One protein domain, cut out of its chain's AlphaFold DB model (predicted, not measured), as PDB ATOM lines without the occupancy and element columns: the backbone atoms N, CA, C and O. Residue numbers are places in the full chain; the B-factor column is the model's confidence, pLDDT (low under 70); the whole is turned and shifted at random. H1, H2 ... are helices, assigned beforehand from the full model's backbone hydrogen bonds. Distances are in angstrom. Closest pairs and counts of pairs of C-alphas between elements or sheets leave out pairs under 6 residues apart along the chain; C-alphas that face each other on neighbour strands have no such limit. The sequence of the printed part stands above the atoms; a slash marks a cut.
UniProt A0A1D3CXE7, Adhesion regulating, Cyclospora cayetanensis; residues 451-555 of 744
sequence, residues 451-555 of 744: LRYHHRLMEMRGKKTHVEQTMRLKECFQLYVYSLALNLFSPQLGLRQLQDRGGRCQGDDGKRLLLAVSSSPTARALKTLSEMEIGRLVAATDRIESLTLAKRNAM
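AT A GLANCE: This is residues 451 to 555 of the 744 residues of the protein "Adhesion regulating" of Cyclospora cayetanensis (UniProt A0A1D3CXE7). The long helix H6 crosses H2 and meets H1 near their junction, while H3, H4 and H5 bow out in a loop that returns to H6. Residues 451 to 463 of H1 and residues 546 to 555 stick out. The printed part has 105 residues, with six named helices, H1 to H6 in order along the chain, and no named strand; its class is all helix, with 89 of the 105 residues in the named helices, and it is only just loose, close to compact, with a radius of gyration of the C-alphas of 15.8 A and spans of 45 by 42 by 21 A.

HOW THE PARTS SIT: H1, residues 451 to 470, touches H6, residues 531 to 553, with residues 464 to 468 alone, about perpendicular at 75 degrees; the closest C-alphas, of Glu 468 and Ala 539, are 5.2 A apart. H2, residues 473 to 489, touches residues 536 to 544 of H6 at 76 degrees, about perpendicular, closest at C-alphas 476 and 540, 4.3 A. H3, residues 495 to 504, touches residues 531 to 538 of H6 at a steep tilt of 50 degrees, closest at C-alphas 495 and 538, 6.8 A. H4, residues 508 to 518, and H5, residues 521 to 528, only just touch, only at the corner, with 3 pairs within 8 A, closest at C-alphas 517 and 523, 6.0 A. Every O i to N i+4 pair is within hydrogen-bond range in H2 to H6, 15 of 16 in H1.

IN THESE COORDINATES: H1 begins at C-alpha 451 (167.058, 136.882, 167.308) and is 27.6 A long; H2 is 24.2 A. H6, 33.2 A, ends at C-alpha 553 (190.060, 149.796, 140.705).

THE WHOLE: The farthest C-alphas, of Asp 508 and Met 555, are 48.3 A apart. The printed part has no cut and its links are tight. Its mean pLDDT is 76.4, with 33 residues under 70, among them 509 to 519.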
ATOM      1  N   LEU A 451     166.869 137.853 168.392       91.38
ATOM      2  CA  LEU A 451     167.058 136.882 167.308       91.38
ATOM      3  C   LEU A 451     165.986 137.030 166.209       91.38
ATOM      4  O   LEU A 451     166.310 137.035 165.018       91.38
ATOM      5  N   ARG A 452     164.712 137.215 166.588       94.19
ATOM      6  CA  ARG A 452     163.609 137.475 165.640       94.19
ATOM      7  C   ARG A 452     163.796 138.800 164.895       94.19
ATOM      8  O   ARG A 452     163.549 138.859 163.689       94.19
ATOM      9  N   TYR A 453     164.261 139.847 165.581       91.69
ATOM     10  CA  TYR A 453     164.599 141.128 164.958       91.69
ATOM     11  C   TYR A 453     165.747 140.974 163.951       91.69
ATOM     12  O   TYR A 453     165.620 141.427 162.813       91.69
ATOM     13  N   HIS A 454     166.820 140.262 164.315       88.56
ATOM     14  CA  HIS A 454     167.932 139.969 163.412       88.56
ATOM     15  C   HIS A 454     167.471 139.183 162.173       88.56
ATOM     16  O   HIS A 454     167.802 139.572 161.055       88.56
ATOM     17  N   HIS A 455     166.644 138.142 162.336       87.12
ATOM     18  CA  HIS A 455     166.089 137.388 161.204       87.12
ATOM     19  C   HIS A 455     165.273 138.287 160.264       87.12
ATOM     20  O   HIS A 455     165.506 138.296 159.056       87.12
ATOM     21  N   ARG A 456     164.375 139.123 160.812       88.25
ATOM     22  CA  ARG A 456     163.604 140.106 160.031       88.25
ATOM     23  C   ARG A 456     164.517 141.115 159.320       88.25
ATOM     24  O   ARG A 456     164.244 141.481 158.178       88.25
ATOM     25  N   LEU A 457     165.606 141.556 159.950       81.50
ATOM     26  CA  LEU A 457     166.568 142.484 159.350       81.50
ATOM     27  C   LEU A 457     167.359 141.826 158.205       81.50
ATOM     28  O   LEU A 457     167.567 142.451 157.161       81.50
ATOM     29  N   MET A 458     167.735 140.554 158.357       80.06
ATOM     30  CA  MET A 458     168.399 139.759 157.320       80.06
ATOM     31  C   MET A 458     167.457 139.417 156.161       80.06
ATOM     32  O   MET A 458     167.865 139.533 155.010       80.06
ATOM     33  N   GLU A 459     166.179 139.124 156.416       84.31
ATOM     34  CA  GLU A 459     165.154 139.032 155.367       84.31
ATOM     35  C   GLU A 459     165.005 140.341 154.583       84.31
ATOM     36  O   GLU A 459     164.905 140.323 153.358       84.31
ATOM     37  N   MET A 460     164.962 141.489 155.268       75.19
ATOM     38  CA  MET A 460     164.793 142.796 154.621       75.19
ATOM     39  C   MET A 460     166.023 143.197 153.796       75.19
ATOM     40  O   MET A 460     165.869 143.794 152.730       75.19
ATOM     41  N   ARG A 461     167.232 142.820 154.232       76.38
ATOM     42  CA  ARG A 461     168.457 142.915 153.417       76.38
ATOM     43  C   ARG A 461     168.404 141.954 152.226       76.38
ATOM     44  O   ARG A 461     168.585 142.395 151.096       76.38
ATOM     45  N   GLY A 462     168.066 140.686 152.467       76.38
ATOM     46  CA  GLY A 462     167.939 139.642 151.447       76.38
ATOM     47  C   GLY A 462     166.934 139.984 150.345       76.38
ATOM     48  O   GLY A 462     167.187 139.717 149.178       76.38
ATOM     49  N   LYS A 463     165.821 140.647 150.681       75.81
ATOM     50  CA  LYS A 463     164.829 141.128 149.704       75.81
ATOM     51  C   LYS A 463     165.405 142.210 148.776       75.81
ATOM     52  O   LYS A 463     165.102 142.183 147.585       75.81
ATOM     53  N   LYS A 464     166.264 143.113 149.273       71.19
ATOM     54  CA  LYS A 464     166.965 144.109 148.435       71.19
ATOM     55  C   LYS A 464     168.006 143.450 147.529       71.19
ATOM     56  O   LYS A 464     167.912 143.578 146.309       71.19
ATOM     57  N   THR A 465     168.908 142.652 148.102       73.75
ATOM     58  CA  THR A 465     169.955 141.963 147.330       73.75
ATOM     59  C   THR A 465     169.377 140.971 146.320       73.75
ATOM     60  O   THR A 465     169.933 140.808 145.240       73.75
ATOM     61  N   HIS A 466     168.218 140.363 146.591       78.38
ATOM     62  CA  HIS A 466     167.503 139.529 145.623       78.38
ATOM     63  C   HIS A 466     166.987 140.332 144.416       78.38
ATOM     64  O   HIS A 466     167.099 139.857 143.286       78.38
ATOM     65  N   VAL A 467     166.462 141.551 144.602       78.12
ATOM     66  CA  VAL A 467     166.092 142.437 143.475       78.12
ATOM     67  C   VAL A 467     167.337 142.841 142.682       78.12
ATOM     68  O   VAL A 467     167.356 142.702 141.461       78.12
ATOM     69  N   GLU A 468     168.407 143.248 143.371       77.62
ATOM     70  CA  GLU A 468     169.694 143.589 142.749       77.62
ATOM     71  C   GLU A 468     170.276 142.426 141.936       77.62
ATOM     72  O   GLU A 468     170.798 142.658 140.847       77.62
ATOM     73  N   GLN A 469     170.182 141.183 142.425       79.50
ATOM     74  CA  GLN A 469     170.731 139.986 141.776       79.50
ATOM     75  C   GLN A 469     169.858 139.444 140.633       79.50
ATOM     76  O   GLN A 469     170.406 139.000 139.624       79.50
ATOM     77  N   THR A 470     168.525 139.473 140.764       86.56
ATOM     78  CA  THR A 470     167.601 138.886 139.766       86.56
ATOM     79  C   THR A 470     167.467 139.705 138.486       86.56
ATOM     80  O   THR A 470     167.198 139.131 137.429       86.56
ATOM     81  N   MET A 471     167.685 141.020 138.548       89.12
ATOM     82  CA  MET A 471     167.682 141.882 137.364       89.12
ATOM     83  C   MET A 471     168.841 141.544 136.412       89.12
ATOM     84  O   MET A 471     169.947 141.185 136.831       89.12
ATOM     85  N   ARG A 472     168.624 141.674 135.102       91.62
ATOM     86  CA  ARG A 472     169.681 141.491 134.096       91.62
ATOM     87  C   ARG A 472     170.528 142.752 133.986       91.62
ATOM     88  O   ARG A 472     170.017 143.860 134.090       91.62
ATOM     89  N   LEU A 473     171.817 142.610 133.669       87.88
ATOM     90  CA  LEU A 473     172.718 143.766 133.534       87.88
ATOM     91  C   LEU A 473     172.232 144.788 132.481       87.88
ATOM     92  O   LEU A 473     172.398 145.989 132.675       87.88
ATOM     93  N   LYS A 474     171.570 144.312 131.415       85.81
ATOM     94  CA  LYS A 474     170.917 145.130 130.375       85.81
ATOM     95  C   LYS A 474     169.792 146.006 130.952       85.81
ATOM     96  O   LYS A 474     169.747 147.198 130.673       85.81
ATOM     97  N   GLU A 475     168.953 145.433 131.817       89.38
ATOM     98  CA  GLU A 475     167.866 146.131 132.523       89.38
ATOM     99  C   GLU A 475     168.433 147.131 133.544       89.38
ATOM    100  O   GLU A 475     167.995 148.279 133.588       89.38
ATOM    101  N   CYS A 476     169.463 146.738 134.307       90.38
ATOM    102  CA  CYS A 476     170.165 147.636 135.229       90.38
ATOM    103  C   CYS A 476     170.753 148.854 134.500       90.38
ATOM    104  O   CYS A 476     170.625 149.978 134.973       90.38
ATOM    105  N   PHE A 477     171.369 148.655 133.331       88.00
ATOM    106  CA  PHE A 477     171.935 149.754 132.550       88.00
ATOM    107  C   PHE A 477     170.854 150.684 131.980       88.00
ATOM    108  O   PHE A 477     170.999 151.901 132.067       88.00
ATOM    109  N   GLN A 478     169.747 150.143 131.459       88.94
ATOM    110  CA  GLN A 478     168.611 150.949 130.987       88.94
ATOM    111  C   GLN A 478     168.002 151.796 132.115       88.94
ATOM    112  O   GLN A 478     167.785 152.996 131.943       88.94
ATOM    113  N   LEU A 479     167.793 151.200 133.291       90.44
ATOM    114  CA  LEU A 479     167.272 151.887 134.474       90.44
ATOM    115  C   LEU A 479     168.265 152.917 135.045       90.44
ATOM    116  O   LEU A 479     167.834 153.961 135.526       90.44
ATOM    117  N   TYR A 480     169.575 152.689 134.925       90.44
ATOM    118  CA  TYR A 480     170.607 153.674 135.274       90.44
ATOM    119  C   TYR A 480     170.660 154.858 134.293       90.44
ATOM    120  O   TYR A 480     170.778 156.008 134.708       90.44
ATOM    121  N   VAL A 481     170.511 154.622 132.985       88.88
ATOM    122  CA  VAL A 481     170.383 155.717 132.003       88.88
ATOM    123  C   VAL A 481     169.108 156.529 132.261       88.88
ATOM    124  O   VAL A 481     169.136 157.756 132.182       88.88
ATOM    125  N   TYR A 482     168.010 155.871 132.648       87.25
ATOM    126  CA  TYR A 482     166.776 156.547 133.050       87.25
ATOM    127  C   TYR A 482     166.932 157.340 134.361       87.25
ATOM    128  O   TYR A 482     166.471 158.477 134.430       87.25
ATOM    129  N   SER A 483     167.627 156.813 135.379       88.94
ATOM    130  CA  SER A 483     167.882 157.560 136.623       88.94
ATOM    131  C   SER A 483     168.800 158.767 136.399       88.94
ATOM    132  O   SER A 483     168.529 159.841 136.938       88.94
ATOM    133  N   LEU A 484     169.812 158.655 135.529       86.06
ATOM    134  CA  LEU A 484     170.609 159.798 135.071       86.06
ATOM    135  C   LEU A 484     169.754 160.844 134.339       86.06
ATOM    136  O   LEU A 484     169.895 162.035 134.615       86.06
ATOM    137  N   ALA A 485     168.845 160.427 133.452       84.81
ATOM    138  CA  ALA A 485     167.936 161.345 132.765       84.81
ATOM    139  C   ALA A 485     166.992 162.070 133.745       84.81
ATOM    140  O   ALA A 485     166.845 163.287 133.650       84.81
ATOM    141  N   LEU A 486     166.413 161.365 134.726       82.25
ATOM    142  CA  LEU A 486     165.609 161.980 135.790       82.25
ATOM    143  C   LEU A 486     166.415 163.012 136.595       82.25
ATOM    144  O   LEU A 486     165.935 164.125 136.803       82.25
ATOM    145  N   ASN A 487     167.646 162.677 136.994       84.31
ATOM    146  CA  ASN A 487     168.522 163.592 137.731       84.31
ATOM    147  C   ASN A 487     168.866 164.854 136.907       84.31
ATOM    148  O   ASN A 487     168.968 165.939 137.476       84.31
ATOM    149  N   LEU A 488     169.028 164.730 135.581       83.06
ATOM    150  CA  LEU A 488     169.307 165.852 134.671       83.06
ATOM    151  C   LEU A 488     168.082 166.751 134.449       83.06
ATOM    152  O   LEU A 488     168.186 167.968 134.578       83.06
ATOM    153  N   PHE A 489     166.918 166.171 134.139       81.38
ATOM    154  CA  PHE A 489     165.687 166.936 133.899       81.38
ATOM    155  C   PHE A 489     165.021 167.440 135.187       81.38
ATOM    156  O   PHE A 489     164.111 168.268 135.128       81.38
ATOM    157  N   SER A 490     165.420 166.945 136.360       83.44
ATOM    158  CA  SER A 490     164.896 167.383 137.656       83.44
ATOM    159  C   SER A 490     165.881 167.094 138.804       83.44
ATOM    160  O   SER A 490     165.710 166.115 139.530       83.44
ATOM    161  N   PRO A 491     166.866 167.978 139.058       78.31
ATOM    162  CA  PRO A 491     167.868 167.785 140.118       78.31
ATOM    163  C   PRO A 491     167.292 167.623 141.538       78.31
ATOM    164  O   PRO A 491     167.894 166.971 142.388       78.31
ATOM    165  N   GLN A 492     166.097 168.167 141.793       77.94
ATOM    166  CA  GLN A 492     165.356 168.013 143.057       77.94
ATOM    167  C   GLN A 492     164.745 166.611 143.252       77.94
ATOM    168  O   GLN A 492     164.187 166.320 144.309       77.94
ATOM    169  N   LEU A 493     164.816 165.750 142.233       71.88
ATOM    170  CA  LEU A 493     164.312 164.376 142.230       71.88
ATOM    171  C   LEU A 493     165.454 163.353 142.272       71.88
ATOM    172  O   LEU A 493     165.279 162.210 141.853       71.88
ATOM    173  N   GLY A 494     166.616 163.772 142.793       82.19
ATOM    174  CA  GLY A 494     167.800 162.937 142.960       82.19
ATOM    175  C   GLY A 494     167.437 161.580 143.558       82.19
ATOM    176  O   GLY A 494     166.858 161.516 144.640       82.19
ATOM    177  N   LEU A 495     167.761 160.492 142.858       80.50
ATOM    178  CA  LEU A 495     167.124 159.189 143.100       80.50
ATOM    179  C   LEU A 495     167.248 158.671 144.552       80.50
ATOM    180  O   LEU A 495     166.316 158.068 145.086       80.50
ATOM    181  N   ARG A 496     168.364 158.966 145.235       81.00
ATOM    182  CA  ARG A 496     168.541 158.659 146.667       81.00
ATOM    183  C   ARG A 496     167.671 159.524 147.588       81.00
ATOM    184  O   ARG A 496     167.164 159.008 148.572       81.00
ATOM    185  N   GLN A 497     167.399 160.786 147.243       83.00
ATOM    186  CA  GLN A 497     166.464 161.648 147.985       83.00
ATOM    187  C   GLN A 497     165.020 161.127 147.899       83.00
ATOM    188  O   GLN A 497     164.280 161.215 148.878       83.00
ATOM    189  N   LEU A 498     164.622 160.546 146.757       78.19
ATOM    190  CA  LEU A 498     163.338 159.846 146.627       78.19
ATOM    191  C   LEU A 498     163.282 158.605 147.532       78.19
ATOM    192  O   LEU A 498     162.276 158.397 148.209       78.19
ATOM    193  N   GLN A 499     164.366 157.824 147.609       83.94
ATOM    194  CA  GLN A 499     164.448 156.662 148.502       83.94
ATOM    195  C   GLN A 499     164.421 157.057 149.990       83.94
ATOM    196  O   GLN A 499     163.673 156.462 150.766       83.94
ATOM    197  N   ASP A 500     165.184 158.080 150.388       82.56
ATOM    198  CA  ASP A 500     165.213 158.607 151.758       82.56
ATOM    199  C   ASP A 500     163.854 159.162 152.199       82.56
ATOM    200  O   ASP A 500     163.431 158.933 153.333       82.56
ATOM    201  N   ARG A 501     163.138 159.854 151.300       74.50
ATOM    202  CA  ARG A 501     161.761 160.299 151.553       74.50
ATOM    203  C   ARG A 501     160.811 159.109 151.670       74.50
ATOM    204  O   ARG A 501     160.113 159.009 152.674       74.50
ATOM    205  N   GLY A 502     160.834 158.167 150.726       70.31
ATOM    206  CA  GLY A 502     159.996 156.962 150.777       70.31
ATOM    207  C   GLY A 502     160.177 156.142 152.063       70.31
ATOM    208  O   GLY A 502     159.207 155.615 152.599       70.31
ATOM    209  N   GLY A 503     161.397 156.091 152.609       69.25
ATOM    210  CA  GLY A 503     161.688 155.389 153.863       69.25
ATOM    211  C   GLY A 503     161.245 156.103 155.148       69.25
ATOM    212  O   GLY A 503     161.055 155.434 156.160       69.25
ATOM    213  N   ARG A 504     161.090 157.436 155.140       61.88
ATOM    214  CA  ARG A 504     160.825 158.243 156.354       61.88
ATOM    215  C   ARG A 504     159.436 158.897 156.378       61.88
ATOM    216  O   ARG A 504     158.932 159.223 157.446       61.88
ATOM    217  N   CYS A 505     158.788 159.071 155.227       51.91
ATOM    218  CA  CYS A 505     157.547 159.839 155.077       51.91
ATOM    219  C   CYS A 505     156.240 159.052 155.334       51.91
ATOM    220  O   CYS A 505     155.204 159.427 154.788       51.91
ATOM    221  N   GLN A 506     156.246 157.996 156.161       57.25
ATOM    222  CA  GLN A 506     154.998 157.305 156.549       57.25
ATOM    223  C   GLN A 506     154.174 158.069 157.609       57.25
ATOM    224  O   GLN A 506     152.963 157.863 157.703       57.25
ATOM    225  N   GLY A 507     154.795 158.991 158.359       64.94
ATOM    226  CA  GLY A 507     154.086 159.948 159.221       64.94
ATOM    227  C   GLY A 507     153.326 161.024 158.428       64.94
ATOM    228  O   GLY A 507     153.598 161.257 157.248       64.94
ATOM    229  N   ASP A 508     152.374 161.705 159.069       71.19
ATOM    230  CA  ASP A 508     151.451 162.633 158.393       71.19
ATOM    231  C   ASP A 508     152.118 163.865 157.755       71.19
ATOM    232  O   ASP A 508     151.663 164.332 156.707       71.19
ATOM    233  N   ASP A 509     153.254 164.334 158.277       64.62
ATOM    234  CA  ASP A 509     154.054 165.379 157.619       64.62
ATOM    235  C   ASP A 509     154.639 164.911 156.279       64.62
ATOM    236  O   ASP A 509     154.734 165.683 155.322       64.62
ATOM    237  N   GLY A 510     154.947 163.617 156.166       64.00
ATOM    238  CA  GLY A 510     155.317 162.985 154.906       64.00
ATOM    239  C   GLY A 510     154.189 163.057 153.879       64.00
ATOM    240  O   GLY A 510     154.420 163.439 152.731       64.00
ATOM    241  N   LYS A 511     152.948 162.794 154.312       67.31
ATOM    242  CA  LYS A 511     151.744 162.931 153.476       67.31
ATOM    243  C   LYS A 511     151.528 164.388 153.056       67.31
ATOM    244  O   LYS A 511     151.259 164.634 151.883       67.31
ATOM    245  N   ARG A 512     151.710 165.361 153.960       67.44
ATOM    246  CA  ARG A 512     151.630 166.806 153.650       67.44
ATOM    247  C   ARG A 512     152.658 167.246 152.606       67.44
ATOM    248  O   ARG A 512     152.295 167.934 151.653       67.44
ATOM    249  N   LEU A 513     153.916 166.829 152.741       59.47
ATOM    250  CA  LEU A 513     154.977 167.211 151.803       59.47
ATOM    251  C   LEU A 513     154.780 166.535 150.433       59.47
ATOM    252  O   LEU A 513     154.956 167.170 149.393       59.47
ATOM    253  N   LEU A 514     154.313 165.281 150.416       60.28
ATOM    254  CA  LEU A 514     153.967 164.564 149.186       60.28
ATOM    255  C   LEU A 514     152.718 165.156 148.502       60.28
ATOM    256  O   LEU A 514     152.686 165.241 147.275       60.28
ATOM    257  N   LEU A 515     151.736 165.655 149.265       68.44
ATOM    258  CA  LEU A 515     150.595 166.424 148.751       68.44
ATOM    259  C   LEU A 515     151.032 167.753 148.119       68.44
ATOM    260  O   LEU A 515     150.646 168.025 146.983       68.44
ATOM    261  N   ALA A 516     151.874 168.539 148.800       64.75
ATOM    262  CA  ALA A 516     152.401 169.799 148.269       64.75
ATOM    263  C   ALA A 516     153.131 169.586 146.930       64.75
ATOM    264  O   ALA A 516     152.852 170.275 145.944       64.75
ATOM    265  N   VAL A 517     153.993 168.564 146.864       61.62
ATOM    266  CA  VAL A 517     154.697 168.167 145.637       61.62
ATOM    267  C   VAL A 517     153.721 167.684 144.554       61.62
ATOM    268  O   VAL A 517     153.876 168.081 143.402       61.62
ATOM    269  N   SER A 518     152.673 166.917 144.899       61.97
ATOM    270  CA  SER A 518     151.707 166.324 143.944       61.97
ATOM    271  C   SER A 518     150.923 167.312 143.067       61.97
ATOM    272  O   SER A 518     150.317 166.904 142.072       61.97
ATOM    273  N   SER A 519     150.962 168.606 143.397       67.50
ATOM    274  CA  SER A 519     150.433 169.682 142.554       67.50
ATOM    275  C   SER A 519     151.121 169.751 141.178       67.50
ATOM    276  O   SER A 519     150.448 169.992 140.168       67.50
ATOM    277  N   SER A 520     152.433 169.480 141.115       72.19
ATOM    278  CA  SER A 520     153.241 169.635 139.900       72.19
ATOM    279  C   SER A 520     153.006 168.509 138.876       72.19
ATOM    280  O   SER A 520     152.726 167.365 139.253       72.19
ATOM    281  N   PRO A 521     153.138 168.778 137.562       68.44
ATOM    282  CA  PRO A 521     153.017 167.739 136.538       68.44
ATOM    283  C   PRO A 521     154.111 166.668 136.681       68.44
ATOM    284  O   PRO A 521     153.829 165.479 136.530       68.44
ATOM    285  N   THR A 522     155.328 167.065 137.067       63.72
ATOM    286  CA  THR A 522     156.448 166.156 137.352       63.72
ATOM    287  C   THR A 522     156.106 165.186 138.479       63.72
ATOM    288  O   THR A 522     156.397 163.997 138.387       63.72
ATOM    289  N   ALA A 523     155.417 165.653 139.521       66.50
ATOM    290  CA  ALA A 523     155.005 164.811 140.635       66.50
ATOM    291  C   ALA A 523     153.898 163.812 140.272       66.50
ATOM    292  O   ALA A 523     153.823 162.748 140.881       66.50
ATOM    293  N   ARG A 524     153.070 164.097 139.259       67.50
ATOM    294  CA  ARG A 524     152.126 163.106 138.714       67.50
ATOM    295  C   ARG A 524     152.867 162.010 137.950       67.50
ATOM    296  O   ARG A 524     152.561 160.843 138.156       67.50
ATOM    297  N   ALA A 525     153.884 162.375 137.162       64.31
ATOM    298  CA  ALA A 525     154.762 161.416 136.485       64.31
ATOM    299  C   ALA A 525     155.574 160.552 137.477       64.31
ATOM    300  O   ALA A 525     155.740 159.353 137.259       64.31
ATOM    301  N   LEU A 526     156.004 161.123 138.610       65.25
ATOM    302  CA  LEU A 526     156.560 160.351 139.728       65.25
ATOM    303  C   LEU A 526     155.523 159.455 140.402       65.25
ATOM    304  O   LEU A 526     155.853 158.342 140.770       65.25
ATOM    305  N   LYS A 527     154.277 159.907 140.572       69.06
ATOM    306  CA  LYS A 527     153.220 159.101 141.203       69.06
ATOM    307  C   LYS A 527     152.767 157.926 140.324       69.06
ATOM    308  O   LYS A 527     152.186 156.979 140.844       69.06
ATOM    309  N   THR A 528     153.049 157.969 139.019       66.06
ATOM    310  CA  THR A 528     152.954 156.809 138.117       66.06
ATOM    311  C   THR A 528     154.183 155.898 138.135       66.06
ATOM    312  O   THR A 528     154.044 154.744 137.750       66.06
ATOM    313  N   LEU A 529     155.351 156.356 138.608       70.81
ATOM    314  CA  LEU A 529     156.460 155.465 138.968       70.81
ATOM    315  C   LEU A 529     156.148 154.853 140.337       70.81
ATOM    316  O   LEU A 529     156.254 155.506 141.374       70.81
ATOM    317  N   SER A 530     155.732 153.593 140.338       70.00
ATOM    318  CA  SER A 530     155.365 152.885 141.562       70.00
ATOM    319  C   SER A 530     156.540 152.786 142.544       70.00
ATOM    320  O   SER A 530     157.714 152.804 142.162       70.00
ATOM    321  N   GLU A 531     156.245 152.603 143.832       66.31
ATOM    322  CA  GLU A 531     157.276 152.441 144.871       66.31
ATOM    323  C   GLU A 531     158.227 151.259 144.569       66.31
ATOM    324  O   GLU A 531     159.421 151.315 144.876       66.31
ATOM    325  N   MET A 532     157.731 150.222 143.877       57.84
ATOM    326  CA  MET A 532     158.548 149.117 143.360       57.84
ATOM    327  C   MET A 532     159.543 149.553 142.276       57.84
ATOM    328  O   MET A 532     160.659 149.034 142.226       57.84
ATOM    329  N   GLU A 533     159.165 150.482 141.401       82.75
ATOM    330  CA  GLU A 533     160.030 150.983 140.328       82.75
ATOM    331  C   GLU A 533     161.113 151.910 140.871       82.75
ATOM    332  O   GLU A 533     162.262 151.780 140.457       82.75
ATOM    333  N   ILE A 534     160.810 152.742 141.874       87.50
ATOM    334  CA  ILE A 534     161.834 153.507 142.608       87.50
ATOM    335  C   ILE A 534     162.843 152.545 143.260       87.50
ATOM    336  O   ILE A 534     164.054 152.730 143.124       87.50
ATOM    337  N   GLY A 535     162.369 151.464 143.894       86.75
ATOM    338  CA  GLY A 535     163.235 150.417 144.448       86.75
ATOM    339  C   GLY A 535     164.154 149.764 143.404       86.75
ATOM    340  O   GLY A 535     165.355 149.623 143.644       86.75
ATOM    341  N   ARG A 536     163.618 149.423 142.223       89.12
ATOM    342  CA  ARG A 536     164.390 148.860 141.095       89.12
ATOM    343  C   ARG A 536     165.369 149.861 140.482       89.12
ATOM    344  O   ARG A 536     166.472 149.466 140.121       89.12
ATOM    345  N   LEU A 537     165.000 151.137 140.380       89.94
ATOM    346  CA  LEU A 537     165.865 152.202 139.864       89.94
ATOM    347  C   LEU A 537     167.087 152.417 140.766       89.94
ATOM    348  O   LEU A 537     168.193 152.606 140.254       89.94
ATOM    349  N   VAL A 538     166.918 152.348 142.093       90.62
ATOM    350  CA  VAL A 538     168.055 152.445 143.025       90.62
ATOM    351  C   VAL A 538     168.925 151.191 142.941       90.62
ATOM    352  O   VAL A 538     170.123 151.320 142.717       90.62
ATOM    353  N   ALA A 539     168.331 149.993 142.994       89.56
ATOM    354  CA  ALA A 539     169.056 148.726 142.844       89.56
ATOM    355  C   ALA A 539     169.866 148.649 141.530       89.56
ATOM    356  O   ALA A 539     171.010 148.198 141.520       89.56
ATOM    357  N   ALA A 540     169.298 149.139 140.423       90.12
ATOM    358  CA  ALA A 540     169.992 149.289 139.146       90.12
ATOM    359  C   ALA A 540     171.176 150.264 139.232       90.12
ATOM    360  O   ALA A 540     172.263 149.954 138.745       90.12
ATOM    361  N   THR A 541     170.964 151.423 139.858       91.44
ATOM    362  CA  THR A 541     171.970 152.484 140.001       91.44
ATOM    363  C   THR A 541     173.147 152.004 140.850       91.44
ATOM    364  O   THR A 541     174.271 151.971 140.352       91.44
ATOM    365  N   ASP A 542     172.897 151.510 142.065       90.25
ATOM    366  CA  ASP A 542     173.942 151.009 142.966       90.25
ATOM    367  C   ASP A 542     174.704 149.811 142.357       90.25
ATOM    368  O   ASP A 542     175.921 149.693 142.526       90.25
ATOM    369  N   ARG A 543     174.039 148.947 141.570       89.12
ATOM    370  CA  ARG A 543     174.693 147.830 140.862       89.12
ATOM    371  C   ARG A 543     175.575 148.278 139.690       89.12
ATOM    372  O   ARG A 543     176.613 147.665 139.452       89.12
ATOM    373  N   ILE A 544     175.210 149.329 138.953       88.31
ATOM    374  CA  ILE A 544     176.054 149.874 137.872       88.31
ATOM    375  C   ILE A 544     177.205 150.726 138.440       88.31
ATOM    376  O   ILE A 544     178.332 150.660 137.935       88.31
ATOM    377  N   GLU A 545     176.972 151.470 139.522       86.81
ATOM    378  CA  GLU A 545     178.004 152.262 140.203       86.81
ATOM    379  C   GLU A 545     179.043 151.371 140.901       86.81
ATOM    380  O   GLU A 545     180.243 151.576 140.724       86.81
ATOM    381  N   SER A 546     178.627 150.304 141.589       81.50
ATOM    382  CA  SER A 546     179.563 149.326 142.172       81.50
ATOM    383  C   SER A 546     180.384 148.578 141.114       81.50
ATOM    384  O   SER A 546     181.595 148.424 141.280       81.50
ATOM    385  N   LEU A 547     179.784 148.184 139.981       77.00
ATOM    386  CA  LEU A 547     180.516 147.577 138.860       77.00
ATOM    387  C   LEU A 547     181.517 148.542 138.206       77.00
ATOM    388  O   LEU A 547     182.603 148.120 137.805       77.00
ATOM    389  N   THR A 548     181.190 149.833 138.101       74.38
ATOM    390  CA  THR A 548     182.120 150.832 137.551       74.38
ATOM    391  C   THR A 548     183.218 151.221 138.539       74.38
ATOM    392  O   THR A 548     184.352 151.416 138.105       74.38
ATOM    393  N   LEU A 549     182.950 151.224 139.850       69.19
ATOM    394  CA  LEU A 549     183.978 151.350 140.890       69.19
ATOM    395  C   LEU A 549     184.942 150.152 140.868       69.19
ATOM    396  O   LEU A 549     186.156 150.338 140.807       69.19
ATOM    397  N   ALA A 550     184.416 148.924 140.834       54.56
ATOM    398  CA  ALA A 550     185.225 147.708 140.754       54.56
ATOM    399  C   ALA A 550     186.091 147.678 139.482       54.56
ATOM    400  O   ALA A 550     187.289 147.401 139.555       54.56
ATOM    401  N   LYS A 551     185.524 148.042 138.320       54.06
ATOM    402  CA  LYS A 551     186.292 148.143 137.072       54.06
ATOM    403  C   LYS A 551     187.349 149.248 137.130       54.06
ATOM    404  O   LYS A 551     188.451 149.035 136.637       54.06
ATOM    405  N   ARG A 552     187.051 150.401 137.739       51.03
ATOM    406  CA  ARG A 552     188.026 151.486 137.928       51.03
ATOM    407  C   ARG A 552     189.234 151.009 138.735       51.03
ATOM    408  O   ARG A 552     190.364 151.212 138.301       51.03
ATOM    409  N   ASN A 553     188.995 150.331 139.855       45.00
ATOM    410  CA  ASN A 553     190.060 149.796 140.705       45.00
ATOM    411  C   ASN A 553     190.918 148.750 139.960       45.00
ATOM    412  O   ASN A 553     192.117 148.672 140.193       45.00
ATOM    413  N   ALA A 554     190.331 148.011 139.010       42.81
ATOM    414  CA  ALA A 554     191.029 147.081 138.114       42.81
ATOM    415  C   ALA A 554     191.621 147.723 136.832       42.81
ATOM    416  O   ALA A 554     192.127 147.010 135.964       42.81
ATOM    417  N   MET A 555     191.523 149.049 136.669       43.59
ATOM    418  CA  MET A 555     192.054 149.797 135.518       43.59
ATOM    419  C   MET A 555     193.208 150.738 135.878       43.59
ATOM    420  O   MET A 555     194.015 151.051 135.008       43.59
TER     421      MET A 555